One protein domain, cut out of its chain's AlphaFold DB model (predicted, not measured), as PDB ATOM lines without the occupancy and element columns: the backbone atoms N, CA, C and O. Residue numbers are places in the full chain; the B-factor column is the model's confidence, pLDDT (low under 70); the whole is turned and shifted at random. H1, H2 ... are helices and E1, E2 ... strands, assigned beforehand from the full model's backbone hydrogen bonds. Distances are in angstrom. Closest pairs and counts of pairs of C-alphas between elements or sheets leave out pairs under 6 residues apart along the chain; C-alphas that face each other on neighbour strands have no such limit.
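AT A GLANCE: This is residues 3 to 87 of the 236 residues of an uncharacterized protein of Propionibacterium sp (UniProt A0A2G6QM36). A small antiparallel hairpin, E1 and E2, has helices H2 and H3 side by side near E2; the long loop joining the strands sticks out at residues 52 to 58. The printed part has 85 residues, with H1, H2, E1, E2, H3 in that order, mixed, under half of it in named elements. It is compact, radius of gyration of the C-alphas 12.6 A, spanning 39 by 25 by 22 A.

HOW THE PARTS SIT: E1, residues 31 to 35, and E2, residues 64 to 67, are antiparallel; N 32 and O 66, 2.8 A apart, are within hydrogen-bond range. H2, residues 13 to 25, touches residues 82 to 86 of H3, residues 73 to 86; closest are C-alphas Ala 15 and Ile 86, 5.8 A. They run opposite ways at 35.4 degrees, only just steep. H1, residues 7 to 11, touches H2 only at the corner, only just, with 3 pairs of C-alphas within 8 A, the closest Ala 9 and Ala 15, 5.7 A. Every O i to N i+4 pair in H1, H2 and H3 is within hydrogen-bond range.

IN THESE COORDINATES: H3 measures 20.1 A, H2 18.6 A. H1 begins at C-alpha 7 (132.789, 119.525, 142.442); H3 ends at C-alpha 86 (139.126, 130.977, 139.269).

THE WHOLE: The printed part has no cut. The E1 to E2 link is long. Residues 52 to 59 have pLDDT under 70.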
ATOM      1  N   ILE A   3     146.080 122.811 145.467       88.81
ATOM      2  CA  ILE A   3     144.853 123.544 145.162       88.81
ATOM      3  C   ILE A   3     143.937 122.589 144.398       88.81
ATOM      4  O   ILE A   3     144.398 121.878 143.501       88.81
ATOM      5  N   THR A   4     142.655 122.560 144.749       86.56
ATOM      6  CA  THR A   4     141.643 121.723 144.095       86.56
ATOM      7  C   THR A   4     140.387 122.537 143.843       86.56
ATOM      8  O   THR A   4     140.006 123.362 144.672       86.56
ATOM      9  N   THR A   5     139.725 122.283 142.721       84.25
ATOM     10  CA  THR A   5     138.394 122.831 142.455       84.25
ATOM     11  C   THR A   5     137.340 122.092 143.274       84.25
ATOM     12  O   THR A   5     137.475 120.887 143.519       84.25
ATOM     13  N   SER A   6     136.269 122.790 143.660       81.50
ATOM     14  CA  SER A   6     135.047 122.157 144.174       81.50
ATOM     15  C   SER A   6     134.395 121.280 143.088       81.50
ATOM     16  O   SER A   6     134.700 121.454 141.903       81.50
ATOM     17  N   PRO A   7     133.491 120.344 143.433       77.94
ATOM     18  CA  PRO A   7     132.789 119.525 142.442       77.94
ATOM     19  C   PRO A   7     131.983 120.368 141.451       77.94
ATOM     20  O   PRO A   7     131.947 120.066 140.262       77.94
ATOM     21  N   GLY A   8     131.378 121.457 141.929       78.19
ATOM     22  CA  GLY A   8     130.632 122.372 141.075       78.19
ATOM     23  C   GLY A   8     131.530 123.117 140.079       78.19
ATOM     24  O   GLY A   8     131.226 123.149 138.891       78.19
ATOM     25  N   ALA A   9     132.689 123.613 140.523       80.62
ATOM     26  CA  ALA A   9     133.676 124.227 139.630       80.62
ATOM     27  C   ALA A   9     134.349 123.206 138.687       80.62
ATOM     28  O   ALA A   9     134.764 123.559 137.587       80.62
ATOM     29  N   ALA A  10     134.435 121.933 139.084       82.19
ATOM     30  CA  ALA A  10     134.928 120.850 138.232       82.19
ATOM     31  C   ALA A  10     133.977 120.515 137.070       82.19
ATOM     32  O   ALA A  10     134.427 120.117 135.997       82.19
ATOM     33  N   ALA A  11     132.667 120.670 137.284       80.31
ATOM     34  CA  ALA A  11     131.652 120.507 136.246       80.31
ATOM     35  C   ALA A  11     131.635 121.685 135.252       80.31
ATOM     36  O   ALA A  11     131.239 121.518 134.097       80.31
ATOM     37  N   ASP A  12     132.079 122.869 135.684       82.94
ATOM     38  CA  ASP A  12     132.157 124.058 134.843       82.94
ATOM     39  C   ASP A  12     133.459 124.091 134.027       82.94
ATOM     40  O   ASP A  12     134.569 124.320 134.524       82.94
ATOM     41  N   ARG A  13     133.309 123.929 132.710       84.12
ATOM     42  CA  ARG A  13     134.417 124.004 131.758       84.12
ATOM     43  C   ARG A  13     135.159 125.341 131.839       84.12
ATOM     44  O   ARG A  13     136.382 125.350 131.714       84.12
ATOM     45  N   ALA A  14     134.459 126.452 132.060       85.00
ATOM     46  CA  ALA A  14     135.077 127.773 132.092       85.00
ATOM     47  C   ALA A  14     135.942 127.977 133.349       85.00
ATOM     48  O   ALA A  14     136.968 128.657 133.283       85.00
ATOM     49  N   ALA A  15     135.564 127.382 134.482       85.69
ATOM     50  CA  ALA A  15     136.380 127.387 135.696       85.69
ATOM     51  C   ALA A  15     137.642 126.521 135.514       85.69
ATOM     52  O   ALA A  15     138.758 126.975 135.784       85.69
ATOM     53  N   CYS A  16     137.493 125.319 134.943       87.31
ATOM     54  CA  CYS A  16     138.619 124.430 134.633       87.31
ATOM     55  C   CYS A  16     139.614 125.051 133.632       87.31
ATOM     56  O   CYS A  16     140.832 124.957 133.820       87.31
ATOM     57  N   GLU A  17     139.114 125.712 132.582       89.00
ATOM     58  CA  GLU A  17     139.945 126.402 131.590       89.00
ATOM     59  C   GLU A  17     140.686 127.608 132.186       89.00
ATOM     60  O   GLU A  17     141.865 127.806 131.883       89.00
ATOM     61  N   ARG A  18     140.052 128.382 133.080       89.38
ATOM     62  CA  ARG A  18     140.726 129.485 133.787       89.38
ATOM     63  C   ARG A  18     141.836 128.988 134.701       89.38
ATOM     64  O   ARG A  18     142.937 129.531 134.631       89.38
ATOM     65  N   LEU A  19     141.595 127.923 135.468       90.88
ATOM     66  CA  LEU A  19     142.635 127.284 136.277       90.88
ATOM     67  C   LEU A  19     143.815 126.849 135.397       90.88
ATOM     68  O   LEU A  19     144.962 127.192 135.686       90.88
ATOM     69  N   ALA A  20     143.550 126.155 134.286       91.81
ATOM     70  CA  ALA A  20     144.603 125.736 133.362       91.81
ATOM     71  C   ALA A  20     145.366 126.943 132.785       91.81
ATOM     72  O   ALA A  20     146.597 126.913 132.680       91.81
ATOM     73  N   GLY A  21     144.652 128.016 132.435       92.56
ATOM     74  CA  GLY A  21     145.216 129.276 131.961       92.56
ATOM     75  C   GLY A  21     146.129 129.944 132.987       92.56
ATOM     76  O   GLY A  21     147.228 130.372 132.630       92.56
ATOM     77  N   GLU A  22     145.720 129.988 134.251       93.31
ATOM     78  CA  GLU A  22     146.487 130.614 135.328       93.31
ATOM     79  C   GLU A  22     147.747 129.816 135.669       93.31
ATOM     80  O   GLU A  22     148.853 130.357 135.712       93.31
ATOM     81  N   VAL A  23     147.617 128.495 135.754       92.94
ATOM     82  CA  VAL A  23     148.742 127.574 135.960       92.94
ATOM     83  C   VAL A  23     149.750 127.667 134.818       92.94
ATOM     84  O   VAL A  23     150.957 127.610 135.038       92.94
ATOM     85  N   ASN A  24     149.278 127.850 133.583       93.06
ATOM     86  CA  ASN A  24     150.150 128.010 132.423       93.06
ATOM     87  C   ASN A  24     150.981 129.306 132.462       93.06
ATOM     88  O   ASN A  24     152.000 129.363 131.768       93.06
ATOM     89  N   LYS A  25     150.599 130.317 133.258       92.88
ATOM     90  CA  LYS A  25     151.382 131.552 133.456       92.88
ATOM     91  C   LYS A  25     152.512 131.372 134.472       92.88
ATOM     92  O   LYS A  25     153.532 132.052 134.345       92.88
ATOM     93  N   LEU A  26     152.378 130.428 135.405       91.62
ATOM     94  CA  LEU A  26     153.357 130.166 136.464       91.62
ATOM     95  C   LEU A  26     154.695 129.648 135.934       91.62
ATOM     96  O   LEU A  26     154.787 129.065 134.846       91.62
ATOM     97  N   HIS A  27     155.744 129.838 136.734       91.25
ATOM     98  CA  HIS A  27     157.061 129.294 136.431       91.25
ATOM     99  C   HIS A  27     157.050 127.760 136.480       91.25
ATOM    100  O   HIS A  27     156.339 127.143 137.277       91.25
ATOM    101  N   ILE A  28     157.878 127.136 135.641       88.50
ATOM    102  CA  ILE A  28     157.959 125.674 135.522       88.50
ATOM    103  C   ILE A  28     158.361 124.995 136.839       88.50
ATOM    104  O   ILE A  28     157.947 123.870 137.106       88.50
ATOM    105  N   ASP A  29     159.119 125.680 137.686       89.50
ATOM    106  CA  ASP A  29     159.550 125.143 138.982       89.50
ATOM    107  C   ASP A  29     158.483 125.285 140.073       89.50
ATOM    108  O   ASP A  29     158.517 124.561 141.064       89.50
ATOM    109  N   THR A  30     157.490 126.154 139.872       90.75
ATOM    110  CA  THR A  30     156.396 126.360 140.827       90.75
ATOM    111  C   THR A  30     155.357 125.241 140.745       90.75
ATOM    112  O   THR A  30     154.771 124.877 141.758       90.75
ATOM    113  N   VAL A  31     155.118 124.658 139.566       91.88
ATOM    114  CA  VAL A  31     154.036 123.675 139.353       91.88
ATOM    115  C   VAL A  31     154.573 122.249 139.400       91.88
ATOM    116  O   VAL A  31     155.025 121.733 138.387       91.88
ATOM    117  N   VAL A  32     154.489 121.557 140.532       91.88
ATOM    118  CA  VAL A  32     155.011 120.183 140.684       91.88
ATOM    119  C   VAL A  32     154.239 119.183 139.819       91.88
ATOM    120  O   VAL A  32     154.841 118.373 139.113       91.88
ATOM    121  N   ALA A  33     152.912 119.240 139.869       91.50
ATOM    122  CA  ALA A  33     152.027 118.359 139.115       91.50
ATOM    123  C   ALA A  33     150.648 119.000 138.956       91.50
ATOM    124  O   ALA A  33     150.276 119.877 139.734       91.50
ATOM    125  N   ARG A  34     149.878 118.534 137.979       91.12
ATOM    126  CA  ARG A  34     148.457 118.868 137.842       91.12
ATOM    127  C   ARG A  34     147.675 117.684 137.295       91.12
ATOM    128  O   ARG A  34     148.259 116.815 136.644       91.12
ATOM    129  N   GLY A  35     146.374 117.662 137.520       89.06
ATOM    130  CA  GLY A  35     145.502 116.594 137.046       89.06
ATOM    131  C   GLY A  35     144.037 117.000 137.076       89.06
ATOM    132  O   GLY A  35     143.698 118.117 137.460       89.06
ATOM    133  N   GLY A  36     143.181 116.089 136.632       85.31
ATOM    134  CA  GLY A  36     141.754 116.345 136.455       85.31
ATOM    135  C   GLY A  36     141.393 116.910 135.082       85.31
ATOM    136  O   GLY A  36     142.234 117.025 134.183       85.31
ATOM    137  N   HIS A  37     140.105 117.194 134.902       84.25
ATOM    138  CA  HIS A  37     139.548 117.537 133.598       84.25
ATOM    139  C   HIS A  37     140.105 118.870 133.066       84.25
ATOM    140  O   HIS A  37     140.251 119.846 133.802       84.25
ATOM    141  N   GLY A  38     140.456 118.910 131.777       85.06
ATOM    142  CA  GLY A  38     140.978 120.120 131.131       85.06
ATOM    143  C   GLY A  38     142.354 120.584 131.631       85.06
ATOM    144  O   GLY A  38     142.707 121.742 131.433       85.06
ATOM    145  N   GLN A  39     143.142 119.716 132.278       89.62
ATOM    146  CA  GLN A  39     144.495 120.037 132.760       89.62
ATOM    147  C   GLN A  39     145.610 119.387 131.923       89.62
ATOM    148  O   GLN A  39     146.763 119.325 132.349       89.62
ATOM    149  N   ASP A  40     145.340 118.903 130.718       89.31
ATOM    150  CA  ASP A  40     146.292 118.163 129.877       89.31
ATOM    151  C   ASP A  40     146.941 119.008 128.759       89.31
ATOM    152  O   ASP A  40     147.852 118.539 128.083       89.31
ATOM    153  N   TYR A  41     146.574 120.289 128.615       89.62
ATOM    154  CA  TYR A  41     147.041 121.158 127.520       89.62
ATOM    155  C   TYR A  41     147.802 122.431 127.960       89.62
ATOM    156  O   TYR A  41     147.717 122.897 129.097       89.62
ATOM    157  N   GLY A  42     148.530 123.054 127.030       89.62
ATOM    158  CA  GLY A  42     149.254 124.313 127.259       89.62
ATOM    159  C   GLY A  42     150.681 124.128 127.786       89.62
ATOM    160  O   GLY A  42     151.234 123.033 127.737       89.62
ATOM    161  N   ARG A  43     151.303 125.213 128.271       91.50
ATOM    162  CA  ARG A  43     152.737 125.243 128.635       91.50
ATOM    163  C   ARG A  43     153.102 124.238 129.731       91.50
ATOM    164  O   ARG A  43     154.203 123.696 129.715       91.50
ATOM    165  N   MET A  44     152.189 123.988 130.668       92.25
ATOM    166  CA  MET A  44     152.390 123.078 131.801       92.25
ATOM    167  C   MET A  44     151.833 121.664 131.562       92.25
ATOM    168  O   MET A  44     151.745 120.881 132.507       92.25
ATOM    169  N   SER A  45     151.508 121.288 130.317       88.69
ATOM    170  CA  SER A  45     151.001 119.942 129.976       88.69
ATOM    171  C   SER A  45     151.940 118.811 130.388       88.69
ATOM    172  O   SER A  45     151.483 117.774 130.851       88.69
ATOM    173  N   ASN A  46     153.256 119.024 130.343       89.62
ATOM    174  CA  ASN A  46     154.245 118.026 130.769       89.62
ATOM    175  C   ASN A  46     154.164 117.672 132.268       89.62
ATOM    176  O   ASN A  46     154.732 116.667 132.697       89.62
ATOM    177  N   ARG A  47     153.490 118.499 133.079       89.56
ATOM    178  CA  ARG A  47     153.239 118.250 134.509       89.56
ATOM    179  C   ARG A  47     151.895 117.558 134.752       89.56
ATOM    180  O   ARG A  47     151.567 117.277 135.905       89.56
ATOM    181  N   PHE A  48     151.140 117.264 133.693       90.56
ATOM    182  CA  PHE A  48     149.892 116.524 133.776       90.56
ATOM    183  C   PHE A  48     150.133 115.085 134.234       90.56
ATOM    184  O   PHE A  48     151.020 114.377 133.745       90.56
ATOM    185  N   LYS A  49     149.318 114.646 135.187       88.25
ATOM    186  CA  LYS A  49     149.241 113.264 135.637       88.25
ATOM    187  C   LYS A  49     147.866 112.729 135.283       88.25
ATOM    188  O   LYS A  49     146.873 113.111 135.894       88.25
ATOM    189  N   ALA A  50     147.843 111.827 134.304       81.12
ATOM    190  CA  ALA A  50     146.673 111.010 134.037       81.12
ATOM    191  C   ALA A  50     146.395 110.125 135.257       81.12
ATOM    192  O   ALA A  50     147.315 109.551 135.852       81.12
ATOM    193  N   GLU A  51     145.130 110.032 135.639       71.12
ATOM    194  CA  GLU A  51     144.706 109.142 136.708       71.12
ATOM    195  C   GLU A  51     144.540 107.728 136.138       71.12
ATOM    196  O   GLU A  51     143.850 107.521 135.147       71.12
ATOM    197  N   ASN A  52     145.209 106.746 136.744       60.59
ATOM    198  CA  ASN A  52     145.252 105.361 136.253       60.59
ATOM    199  C   ASN A  52     144.126 104.476 136.816       60.59
ATOM    200  O   ASN A  52     144.236 103.251 136.793       60.59
ATOM    201  N   PHE A  53     143.079 105.070 137.381       56.06
ATOM    202  CA  PHE A  53     141.986 104.330 138.002       56.06
ATOM    203  C   PHE A  53     140.721 104.506 137.172       56.06
ATOM    204  O   PHE A  53     140.404 105.623 136.775       56.06
ATOM    205  N   GLU A  54     140.009 103.407 136.917       48.69
ATOM    206  CA  GLU A  54     138.700 103.440 136.265       48.69
ATOM    207  C   GLU A  54     137.732 104.210 137.169       48.69
ATOM    208  O   GLU A  54     137.300 103.743 138.228       48.69
ATOM    209  N   VAL A  55     137.478 105.459 136.792       54.00
ATOM    210  CA  VAL A  55     136.497 106.323 137.436       54.00
ATOM    211  C   VAL A  55     135.127 105.791 137.026       54.00
ATOM    212  O   VAL A  55     134.883 105.551 135.847       54.00
ATOM    213  N   GLY A  56     134.238 105.568 137.997       53.44
ATOM    214  CA  GLY A  56     132.831 105.340 137.681       53.44
ATOM    215  C   GLY A  56     132.342 106.530 136.860       53.44
ATOM    216  O   GLY A  56     132.547 107.663 137.272       53.44
ATOM    217  N   GLU A  57     131.759 106.263 135.698       54.50
ATOM    218  CA  GLU A  57     131.548 107.175 134.558       54.50
ATOM    219  C   GLU A  57     130.710 108.449 134.829       54.50
ATOM    220  O   GLU A  57     130.352 109.163 133.899       54.50
ATOM    221  N   GLN A  58     130.367 108.756 136.082       53.53
ATOM    222  CA  GLN A  58     129.280 109.672 136.426       53.53
ATOM    223  C   GLN A  58     129.662 111.023 137.044       53.53
ATOM    224  O   GLN A  58     128.806 111.899 136.994       53.53
ATOM    225  N   ASP A  59     130.891 111.256 137.523       63.31
ATOM    226  CA  ASP A  59     131.264 112.563 138.098       63.31
ATOM    227  C   ASP A  59     132.432 113.238 137.355       63.31
ATOM    228  O   ASP A  59     133.435 112.579 137.054       63.31
ATOM    229  N   PRO A  60     132.348 114.555 137.064       70.12
ATOM    230  CA  PRO A  60     133.454 115.293 136.472       70.12
ATOM    231  C   PRO A  60     134.644 115.315 137.436       70.12
ATOM    232  O   PRO A  60     134.533 115.719 138.593       70.12
ATOM    233  N   GLN A  61     135.803 114.872 136.946       77.75
ATOM    234  CA  GLN A  61     137.012 114.780 137.757       77.75
ATOM    235  C   GLN A  61     137.478 116.184 138.187       77.75
ATOM    236  O   GLN A  61     137.797 116.993 137.303       77.75
ATOM    237  N   PRO A  62     137.597 116.471 139.501       82.56
ATOM    238  CA  PRO A  62     138.036 117.775 139.975       82.56
ATOM    239  C   PRO A  62     139.438 118.096 139.482       82.56
ATOM    240  O   PRO A  62     140.354 117.274 139.566       82.56
ATOM    241  N   ALA A  63     139.595 119.305 138.950       87.06
ATOM    242  CA  ALA A  63     140.885 119.807 138.530       87.06
ATOM    243  C   ALA A  63     141.712 120.169 139.768       87.06
ATOM    244  O   ALA A  63     141.240 120.833 140.694       87.06
ATOM    245  N   TRP A  64     142.963 119.722 139.792       88.69
ATOM    246  CA  TRP A  64     143.863 119.941 140.915       88.69
ATOM    247  C   TRP A  64     145.270 120.280 140.443       88.69
ATOM    248  O   TRP A  64     145.727 119.856 139.375       88.69
ATOM    249  N   VAL A  65     145.980 121.044 141.268       91.81
ATOM    250  CA  VAL A  65     147.345 121.497 141.005       91.81
ATOM    251  C   VAL A  65     148.163 121.415 142.282       91.81
ATOM    252  O   VAL A  65     147.795 121.958 143.321       91.81
ATOM    253  N   ALA A  66     149.306 120.746 142.196       92.06
ATOM    254  CA  ALA A  66     150.310 120.718 143.241       92.06
ATOM    255  C   ALA A  66     151.359 121.799 142.963       92.06
ATOM    256  O   ALA A  66     152.093 121.728 141.974       92.06
ATOM    257  N   LEU A  67     151.445 122.775 143.861       91.06
ATOM    258  CA  LEU A  67     152.452 123.828 143.840       91.06
ATOM    259  C   LEU A  67     153.619 123.467 144.765       91.06
ATOM    260  O   LEU A  67     153.425 122.915 145.861       91.06
ATOM    261  N   ALA A  68     154.830 123.800 144.321       90.50
ATOM    262  CA  ALA A  68     156.028 123.775 145.142       90.50
ATOM    263  C   ALA A  68     155.803 124.732 146.313       90.50
ATOM    264  O   ALA A  68     155.456 125.893 146.115       90.50
ATOM    265  N   PHE A  69     155.914 124.209 147.529       87.62
ATOM    266  CA  PHE A  69     155.681 124.975 148.745       87.62
ATOM    267  C   PHE A  69     156.987 125.055 149.512       87.62
ATOM    268  O   PHE A  69     157.529 124.028 149.918       87.62
ATOM    269  N   ASP A  70     157.482 126.274 149.650       88.75
ATOM    270  CA  ASP A  70     158.740 126.636 150.295       88.75
ATOM    271  C   ASP A  70     158.527 127.215 151.706       88.75
ATOM    272  O   ASP A  70     159.433 127.828 152.258       88.75
ATOM    273  N   ASP A  71     157.334 127.019 152.281       87.75
ATOM    274  CA  ASP A  71     156.911 127.562 153.583       87.75
ATOM    275  C   ASP A  71     156.864 129.102 153.646       87.75
ATOM    276  O   ASP A  71     156.769 129.704 154.716       87.75
ATOM    277  N   SER A  72     156.902 129.771 152.488       89.69
ATOM    278  CA  SER A  72     156.797 131.225 152.402       89.69
ATOM    279  C   SER A  72     155.340 131.703 152.397       89.69
ATOM    280  O   SER A  72     154.454 131.085 151.803       89.69
ATOM    281  N   GLN A  73     155.083 132.878 152.984       91.88
ATOM    282  CA  GLN A  73     153.781 133.551 152.841       91.88
ATOM    283  C   GLN A  73     153.498 133.949 151.389       91.88
ATOM    284  O   GLN A  73     152.348 133.967 150.967       91.88
ATOM    285  N   THR A  74     154.537 134.224 150.598       88.38
ATOM    286  CA  THR A  74     154.399 134.528 149.170       88.38
ATOM    287  C   THR A  74     153.805 133.366 148.385       88.38
ATOM    288  O   THR A  74     152.998 133.600 147.492       88.38
ATOM    289  N   ALA A  75     154.140 132.119 148.736       86.75
ATOM    290  CA  ALA A  75     153.528 130.953 148.111       86.75
ATOM    291  C   ALA A  75     152.032 130.857 148.438       86.75
ATOM    292  O   ALA A  75     151.244 130.530 147.556       86.75
ATOM    293  N   VAL A  76     151.638 131.179 149.677       90.25
ATOM    294  CA  VAL A  76     150.225 131.199 150.097       90.25
ATOM    295  C   VAL A  76     149.448 132.280 149.346       90.25
ATOM    296  O   VAL A  76     148.424 131.971 148.748       90.25
ATOM    297  N   LEU A  77     149.982 133.504 149.282       91.75
ATOM    298  CA  LEU A  77     149.363 134.607 148.538       91.75
ATOM    299  C   LEU A  77     149.224 134.295 147.044       91.75
ATOM    300  O   LEU A  77     148.236 134.670 146.424       91.75
ATOM    301  N   GLU A  78     150.190 133.592 146.451       90.25
ATOM    302  CA  GLU A  78     150.093 133.175 145.051       90.25
ATOM    303  C   GLU A  78     148.999 132.116 144.846       90.25
ATOM    304  O   GLU A  78     148.306 132.138 143.831       90.25
ATOM    305  N   ALA A  79     148.801 131.208 145.805       89.94
ATOM    306  CA  ALA A  79     147.695 130.256 145.758       89.94
ATOM    307  C   ALA A  79     146.330 130.924 145.932       89.94
ATOM    308  O   ALA A  79     145.406 130.573 145.202       89.94
ATOM    309  N   GLU A  80     146.217 131.892 146.841       90.31
ATOM    310  CA  GLU A  80     145.017 132.722 146.993       90.31
ATOM    311  C   GLU A  80     144.733 133.488 145.699       90.31
ATOM    312  O   GLU A  80     143.654 133.354 145.141       90.31
ATOM    313  N   ARG A  81     145.744 134.138 145.109       91.12
ATOM    314  CA  ARG A  81     145.620 134.828 143.816       91.12
ATOM    315  C   ARG A  81     145.123 133.911 142.693       91.12
ATOM    316  O   ARG A  81     144.388 134.356 141.813       91.12
ATOM    317  N   ILE A  82     145.557 132.647 142.673       90.88
ATOM    318  CA  ILE A  82     145.082 131.654 141.699       90.88
ATOM    319  C   ILE A  82     143.621 131.292 141.973       90.88
ATOM    320  O   ILE A  82     142.842 131.215 141.027       90.88
ATOM    321  N   LEU A  83     143.255 131.065 143.236       87.56
ATOM    322  CA  LEU A  83     141.885 130.745 143.634       87.56
ATOM    323  C   LEU A  83     140.927 131.896 143.319       87.56
ATOM    324  O   LEU A  83     139.917 131.651 142.665       87.56
ATOM    325  N   ASP A  84     141.296 133.131 143.649       87.69
ATOM    326  CA  ASP A  84     140.528 134.340 143.333       87.69
ATOM    327  C   ASP A  84     140.344 134.519 141.818       87.69
ATOM    328  O   ASP A  84     139.305 134.972 141.351       87.69
ATOM    329  N   ALA A  85     141.338 134.134 141.010       85.38
ATOM    330  CA  ALA A  85     141.234 134.205 139.551       85.38
ATOM    331  C   ALA A  85     140.288 133.147 138.949       85.38
ATOM    332  O   ALA A  85     139.843 133.291 137.803       85.38
ATOM    333  N   ILE A  86     140.033 132.058 139.675       84.75
ATOM    334  CA  ILE A  86     139.126 130.977 139.269       84.75
ATOM    335  C   ILE A  86     137.730 131.221 139.823       84.75
ATOM    336  O   ILE A  86     136.763 130.807 139.183       84.75
ATOM    337  N   ASP A  87     137.629 131.870 140.981       80.38
ATOM    338  CA  ASP A  87     136.359 132.210 141.587       80.38
ATOM    339  C   ASP A  87     135.583 133.155 140.665       80.38
ATOM    340  O   ASP A  87     135.981 134.278 140.361       80.38
TER     341      ASP A  87